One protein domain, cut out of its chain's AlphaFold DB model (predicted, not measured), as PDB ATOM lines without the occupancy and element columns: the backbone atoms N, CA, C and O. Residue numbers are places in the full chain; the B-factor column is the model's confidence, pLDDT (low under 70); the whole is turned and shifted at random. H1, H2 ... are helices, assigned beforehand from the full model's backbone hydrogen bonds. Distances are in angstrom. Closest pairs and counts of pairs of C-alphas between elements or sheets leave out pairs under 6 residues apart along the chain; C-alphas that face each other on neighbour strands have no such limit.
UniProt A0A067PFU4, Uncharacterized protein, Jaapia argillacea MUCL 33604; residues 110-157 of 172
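This is residues 110 to 157 of the 172 residues of an uncharacterized protein of Jaapia argillacea MUCL 33604 (UniProt A0A067PFU4). The model is a loose, drawn-out chain of helices with no packed core: the longest helix, H2, is followed by H3, which folds back at a steep angle near the last residues of H2, while H1 lies far off beyond an open link, residues 118 to 127, that leads into the first residues of H2. Beyond H3, residues 150 to 157 stick out, with the short helix H4 among them. The printed part has 48 residues, with four named helices in the order H1, H2, H3, H4 and no named strand, and its class is all helix. The whole is loose, with a radius of gyration of the C-alphas of 13.5 A, and only just elongated, spanning 36 by 24 by 16 A.

H2, the longest helix, holds residues 128 to 140 and measures 17.7 A from first to last C-alpha, from Lys 128 at (33.795, -0.313, 7.986) to Ser 140 at (28.031, -17.021, 7.491). H3 follows with residues 143 to 149, 9.8 A long. H4 is residues 153 to 156, 4.7 A long, its last C-alpha at (25.019, -4.632, -8.448). Before H2 in the chain comes H1, residues 110 to 117, 10.4 A long, beginning with C-alpha 110 at (51.444, -1.775, 2.867).

H2 and H3 are close but not clearly touching, with 2 pairs of C-alphas within 8 A; the closest are those of Leu 137 and Ile 146, 6.5 A apart. Their lines stand at a steep tilt of 47 degrees, and they run opposite ways. H3 and H4 are also close but not clearly touching, with their closest C-alphas, those of Phe 149 and Val 155, 7.6 A apart. H2 and H4 are apart. H1 is apart from H2, H3 and H4. In H1, H2 and H3 every O i to N i+4 pair is within hydrogen-bond range; H4 is too short for such a pair, and its 1 pair of O i and N i+3 is not within range.

The two C-alphas farthest apart are those of Glu 116 and Ala 144, at 36.3 A, and the C-alphas of Phe 110 and Ala 157 are 30.1 A apart. Without residues 150 to 157, which stand free, the body has 40 residues and spans 36 by 16 by 14 A. The printed part has no cut. The link from H1 to H2, with 10 residues, is short; those from H2 to H3 and from H3 to H4 are tight. The mean pLDDT of the printed part is 85.3, and residues 156 to 157 are under 70.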
ATOM      1  N   PHE A 110      52.853  -2.126   2.680       78.50
ATOM      2  CA  PHE A 110      51.444  -1.775   2.867       78.50
ATOM      3  C   PHE A 110      51.285  -0.347   3.405       78.50
ATOM      4  O   PHE A 110      50.577   0.448   2.801       78.50
ATOM      5  N   GLU A 111      51.993   0.013   4.484       83.81
ATOM      6  CA  GLU A 111      51.971   1.383   5.032       83.81
ATOM      7  C   GLU A 111      52.507   2.419   4.037       83.81
ATOM      8  O   GLU A 111      52.018   3.544   4.011       83.81
ATOM      9  N   GLN A 112      53.501   2.054   3.217       85.25
ATOM     10  CA  GLN A 112      53.986   2.921   2.142       85.25
ATOM     11  C   GLN A 112      52.909   3.125   1.069       85.25
ATOM     12  O   GLN A 112      52.578   4.267   0.770       85.25
ATOM     13  N   ARG A 113      52.306   2.045   0.551       80.25
ATOM     14  CA  ARG A 113      51.237   2.154  -0.450       80.25
ATOM     15  C   ARG A 113      50.044   2.953   0.073       80.25
ATOM     16  O   ARG A 113      49.547   3.814  -0.636       80.25
ATOM     17  N   GLN A 114      49.617   2.717   1.314       81.75
ATOM     18  CA  GLN A 114      48.498   3.451   1.907       81.75
ATOM     19  C   GLN A 114      48.779   4.964   2.000       81.75
ATOM     20  O   GLN A 114      47.865   5.771   1.869       81.75
ATOM     21  N   GLU A 115      50.037   5.364   2.199       82.38
ATOM     22  CA  GLU A 115      50.445   6.774   2.219       82.38
ATOM     23  C   GLU A 115      50.587   7.377   0.806       82.38
ATOM     24  O   GLU A 115      50.333   8.566   0.629       82.38
ATOM     25  N   GLU A 116      50.940   6.566  -0.198       82.00
ATOM     26  CA  GLU A 116      51.040   6.955  -1.616       82.00
ATOM     27  C   GLU A 116      49.665   7.067  -2.303       82.00
ATOM     28  O   GLU A 116      49.421   8.015  -3.047       82.00
ATOM     29  N   GLU A 117      48.755   6.129  -2.029       77.06
ATOM     30  CA  GLU A 117      47.379   6.094  -2.555       77.06
ATOM     31  C   GLU A 117      46.405   6.928  -1.691       77.06
ATOM     32  O   GLU A 117      45.289   7.223  -2.115       77.06
ATOM     33  N   GLY A 118      46.828   7.351  -0.490       73.06
ATOM     34  CA  GLY A 118      46.003   8.092   0.478       73.06
ATOM     35  C   GLY A 118      44.872   7.256   1.088       73.06
ATOM     36  O   GLY A 118      43.852   7.801   1.516       73.06
ATOM     37  N   ASP A 119      45.025   5.932   1.064       70.69
ATOM     38  CA  ASP A 119      43.894   5.019   0.973       70.69
ATOM     39  C   ASP A 119      43.226   4.720   2.326       70.69
ATOM     40  O   ASP A 119      43.849   4.707   3.400       70.69
ATOM     41  N   ASN A 120      41.918   4.476   2.288       78.00
ATOM     42  CA  ASN A 120      41.125   4.213   3.488       78.00
ATOM     43  C   ASN A 120      41.605   2.921   4.178       78.00
ATOM     44  O   ASN A 120      41.906   1.932   3.518       78.00
ATOM     45  N   LEU A 121      41.579   2.863   5.515       83.44
ATOM     46  CA  LEU A 121      41.886   1.634   6.277       83.44
ATOM     47  C   LEU A 121      40.962   0.450   5.932       83.44
ATOM     48  O   LEU A 121      41.264  -0.688   6.287       83.44
ATOM     49  N   TRP A 122      39.838   0.725   5.265       84.88
ATOM     50  CA  TRP A 122      38.859  -0.255   4.796       84.88
ATOM     51  C   TRP A 122      38.904  -0.484   3.279       84.88
ATOM     52  O   TRP A 122      38.122  -1.288   2.783       84.88
ATOM     53  N   ALA A 123      39.798   0.179   2.540       81.06
ATOM     54  CA  ALA A 123      39.897   0.031   1.092       81.06
ATOM     55  C   ALA A 123      40.150  -1.439   0.678       81.06
ATOM     56  O   ALA A 123      40.847  -2.172   1.388       81.06
ATOM     57  N   PRO A 124      39.563  -1.920  -0.436       81.75
ATOM     58  CA  PRO A 124      38.793  -1.177  -1.444       81.75
ATOM     59  C   PRO A 124      37.325  -0.888  -1.063       81.75
ATOM     60  O   PRO A 124      36.575  -0.375  -1.891       81.75
ATOM     61  N   PHE A 125      36.886  -1.222   0.155       84.69
ATOM     62  CA  PHE A 125      35.540  -0.904   0.636       84.69
ATOM     63  C   PHE A 125      35.442   0.564   1.076       84.69
ATOM     64  O   PHE A 125      36.405   1.170   1.560       84.69
ATOM     65  N   ARG A 126      34.251   1.147   0.929       85.00
ATOM     66  CA  ARG A 126      33.984   2.558   1.235       85.00
ATOM     67  C   ARG A 126      34.082   2.855   2.730       85.00
ATOM     68  O   ARG A 126      34.519   3.935   3.121       85.00
ATOM     69  N   ASP A 127      33.634   1.919   3.559       88.19
ATOM     70  CA  ASP A 127      33.520   2.078   5.005       88.19
ATOM     71  C   ASP A 127      33.627   0.737   5.751       88.19
ATOM     72  O   ASP A 127      33.734  -0.346   5.166       88.19
ATOM     73  N   LYS A 128      33.641   0.830   7.083       90.19
ATOM     74  CA  LYS A 128      33.795  -0.313   7.986       90.19
ATOM     75  C   LYS A 128      32.571  -1.231   7.954       90.19
ATOM     76  O   LYS A 128      32.690  -2.432   8.190       90.19
ATOM     77  N   GLU A 129      31.400  -0.667   7.697       91.00
ATOM     78  CA  GLU A 129      30.119  -1.360   7.663       91.00
ATOM     79  C   GLU A 129      30.018  -2.256   6.416       91.00
ATOM     80  O   GLU A 129      29.596  -3.409   6.520       91.00
ATOM     81  N   GLU A 130      30.489  -1.776   5.263       90.19
ATOM     82  CA  GLU A 130      30.619  -2.544   4.019       90.19
ATOM     83  C   GLU A 130      31.687  -3.648   4.133       90.19
ATOM     84  O   GLU A 130      31.422  -4.803   3.787       90.19
ATOM     85  N   TRP A 131      32.855  -3.339   4.714       92.50
ATOM     86  CA  TRP A 131      33.878  -4.345   5.036       92.50
ATOM     87  C   TRP A 131      33.342  -5.423   6.001       92.50
ATOM     88  O   TRP A 131      33.543  -6.623   5.793       92.50
ATOM     89  N   GLY A 132      32.582  -5.013   7.021       92.12
ATOM     90  CA  GLY A 132      31.929  -5.913   7.973       92.12
ATOM     91  C   GLY A 132      30.858  -6.800   7.329       92.12
ATOM     92  O   GLY A 132      30.743  -7.975   7.683       92.12
ATOM     93  N   LEU A 133      30.118  -6.286   6.339       92.62
ATOM     94  CA  LEU A 133      29.193  -7.080   5.525       92.62
ATOM     95  C   LEU A 133      29.941  -8.130   4.690       92.62
ATOM     96  O   LEU A 133      29.512  -9.283   4.649       92.62
ATOM     97  N   ALA A 134      31.072  -7.771   4.075       90.25
ATOM     98  CA  ALA A 134      31.906  -8.720   3.337       90.25
ATOM     99  C   ALA A 134      32.444  -9.841   4.250       90.25
ATOM    100  O   ALA A 134      32.321 -11.022   3.912       90.25
ATOM    101  N   GLN A 135      32.943  -9.497   5.446       92.44
ATOM    102  CA  GLN A 135      33.366 -10.483   6.449       92.44
ATOM    103  C   GLN A 135      32.199 -11.379   6.905       92.44
ATOM    104  O   GLN A 135      32.362 -12.599   7.026       92.44
ATOM    105  N   TRP A 136      31.013 -10.809   7.146       93.56
ATOM    106  CA  TRP A 136      29.831 -11.576   7.548       93.56
ATOM    107  C   TRP A 136      29.386 -12.561   6.460       93.56
ATOM    108  O   TRP A 136      29.131 -13.726   6.764       93.56
ATOM    109  N   LEU A 137      29.371 -12.133   5.191       92.50
ATOM    110  CA  LEU A 137      29.070 -13.003   4.051       92.50
ATOM    111  C   LEU A 137      30.054 -14.178   3.978       92.50
ATOM    112  O   LEU A 137      29.614 -15.324   3.941       92.50
ATOM    113  N   MET A 138      31.365 -13.911   4.032       89.38
ATOM    114  CA  MET A 138      32.403 -14.954   3.968       89.38
ATOM    115  C   MET A 138      32.345 -15.961   5.125       89.38
ATOM    116  O   MET A 138      32.728 -17.114   4.946       89.38
ATOM    117  N   THR A 139      31.886 -15.545   6.308       91.06
ATOM    118  CA  THR A 139      31.836 -16.403   7.509       91.06
ATOM    119  C   THR A 139      30.499 -17.115   7.707       91.06
ATOM    120  O   THR A 139      30.471 -18.180   8.322       91.06
ATOM    121  N   SER A 140      29.398 -16.557   7.193       86.69
ATOM    122  CA  SER A 140      28.031 -17.021   7.491       86.69
ATOM    123  C   SER A 140      27.295 -17.627   6.293       86.69
ATOM    124  O   SER A 140      26.225 -18.213   6.470       86.69
ATOM    125  N   VAL A 141      27.815 -17.476   5.068       86.62
ATOM    126  CA  VAL A 141      27.104 -17.824   3.829       86.62
ATOM    127  C   VAL A 141      28.005 -18.642   2.901       86.62
ATOM    128  O   VAL A 141      29.120 -18.251   2.580       86.62
ATOM    129  N   GLY A 142      27.520 -19.788   2.413       89.19
ATOM    130  CA  GLY A 142      28.269 -20.598   1.443       89.19
ATOM    131  C   GLY A 142      28.442 -19.885   0.094       89.19
ATOM    132  O   GLY A 142      27.521 -19.211  -0.371       89.19
ATOM    133  N   GLN A 143      29.587 -20.080  -0.576       88.25
ATOM    134  CA  GLN A 143      29.996 -19.325  -1.777       88.25
ATOM    135  C   GLN A 143      28.913 -19.206  -2.864       88.25
ATOM    136  O   GLN A 143      28.755 -18.145  -3.461       88.25
ATOM    137  N   ALA A 144      28.131 -20.262  -3.111       88.25
ATOM    138  CA  ALA A 144      27.041 -20.227  -4.089       88.25
ATOM    139  C   ALA A 144      25.969 -19.172  -3.752       88.25
ATOM    140  O   ALA A 144      25.466 -18.503  -4.653       88.25
ATOM    141  N   LYS A 145      25.663 -18.980  -2.462       87.50
ATOM    142  CA  LYS A 145      24.705 -17.981  -1.971       87.50
ATOM    143  C   LYS A 145      25.313 -16.582  -1.847       87.50
ATOM    144  O   LYS A 145      24.597 -15.621  -2.109       87.50
ATOM    145  N   ILE A 146      26.619 -16.453  -1.589       91.31
ATOM    146  CA  ILE A 146      27.338 -15.175  -1.778       91.31
ATOM    147  C   ILE A 146      27.228 -14.743  -3.252       91.31
ATOM    148  O   ILE A 146      26.786 -13.637  -3.547       91.31
ATOM    149  N   ASN A 147      27.532 -15.647  -4.188       87.69
ATOM    150  CA  ASN A 147      27.468 -15.389  -5.631       87.69
ATOM    151  C   ASN A 147      26.042 -15.120  -6.152       87.69
ATOM    152  O   ASN A 147      25.890 -14.575  -7.243       87.69
ATOM    153  N   GLU A 148      25.003 -15.527  -5.421       88.94
ATOM    154  CA  GLU A 148      23.598 -15.205  -5.710       88.94
ATOM    155  C   GLU A 148      23.227 -13.822  -5.154       88.94
ATOM    156  O   GLU A 148      22.647 -13.011  -5.874       88.94
ATOM    157  N   PHE A 149      23.647 -13.511  -3.922       88.06
ATOM    158  CA  PHE A 149      23.471 -12.202  -3.287       88.06
ATOM    159  C   PHE A 149      24.160 -11.068  -4.065       88.06
ATOM    160  O   PHE A 149      23.533 -10.050  -4.350       88.06
ATOM    161  N   LEU A 150      25.417 -11.259  -4.482       88.62
ATOM    162  CA  LEU A 150      26.182 -10.254  -5.235       88.62
ATOM    163  C   LEU A 150      25.601  -9.959  -6.635       88.62
ATOM    164  O   LEU A 150      25.911  -8.924  -7.217       88.62
ATOM    165  N   LYS A 151      24.735 -10.833  -7.170       89.19
ATOM    166  CA  LYS A 151      24.010 -10.610  -8.438       89.19
ATOM    167  C   LYS A 151      22.711  -9.821  -8.269       89.19
ATOM    168  O   LYS A 151      22.081  -9.481  -9.270       89.19
ATOM    169  N   LEU A 152      22.265  -9.556  -7.040       88.38
ATOM    170  CA  LEU A 152      21.030  -8.808  -6.813       88.38
ATOM    171  C   LEU A 152      21.214  -7.346  -7.262       88.38
ATOM    172  O   LEU A 152      22.202  -6.723  -6.870       88.38
ATOM    173  N   PRO A 153      20.258  -6.742  -7.999       84.25
ATOM    174  CA  PRO A 153      20.379  -5.360  -8.475       84.25
ATOM    175  C   PRO A 153      20.622  -4.315  -7.377       84.25
ATOM    176  O   PRO A 153      21.202  -3.277  -7.654       84.25
ATOM    177  N   ILE A 154      20.226  -4.585  -6.127       81.81
ATOM    178  CA  ILE A 154      20.491  -3.704  -4.976       81.81
ATOM    179  C   ILE A 154      21.980  -3.633  -4.587       81.81
ATOM    180  O   ILE A 154      22.413  -2.622  -4.041       81.81
ATOM    181  N   VAL A 155      22.752  -4.683  -4.888       81.50
ATOM    182  CA  VAL A 155      24.211  -4.755  -4.689       81.50
ATOM    183  C   VAL A 155      24.939  -4.381  -5.983       81.50
ATOM    184  O   VAL A 155      25.912  -3.639  -5.960       81.50
ATOM    185  N   SER A 156      24.425  -4.845  -7.124       68.94
ATOM    186  CA  SER A 156      25.019  -4.632  -8.448       68.94
ATOM    187  C   SER A 156      24.747  -3.243  -9.057       68.94
ATOM    188  O   SER A 156      25.189  -2.991 -10.178       68.94
ATOM    189  N   ALA A 157      24.009  -2.350  -8.388       67.88
ATOM    190  CA  ALA A 157      23.737  -0.998  -8.881       67.88
ATOM    191  C   ALA A 157      24.981  -0.094  -8.745       67.88
ATOM    192  O   ALA A 157      25.352   0.255  -7.619       67.88
TER     193      ALA A 157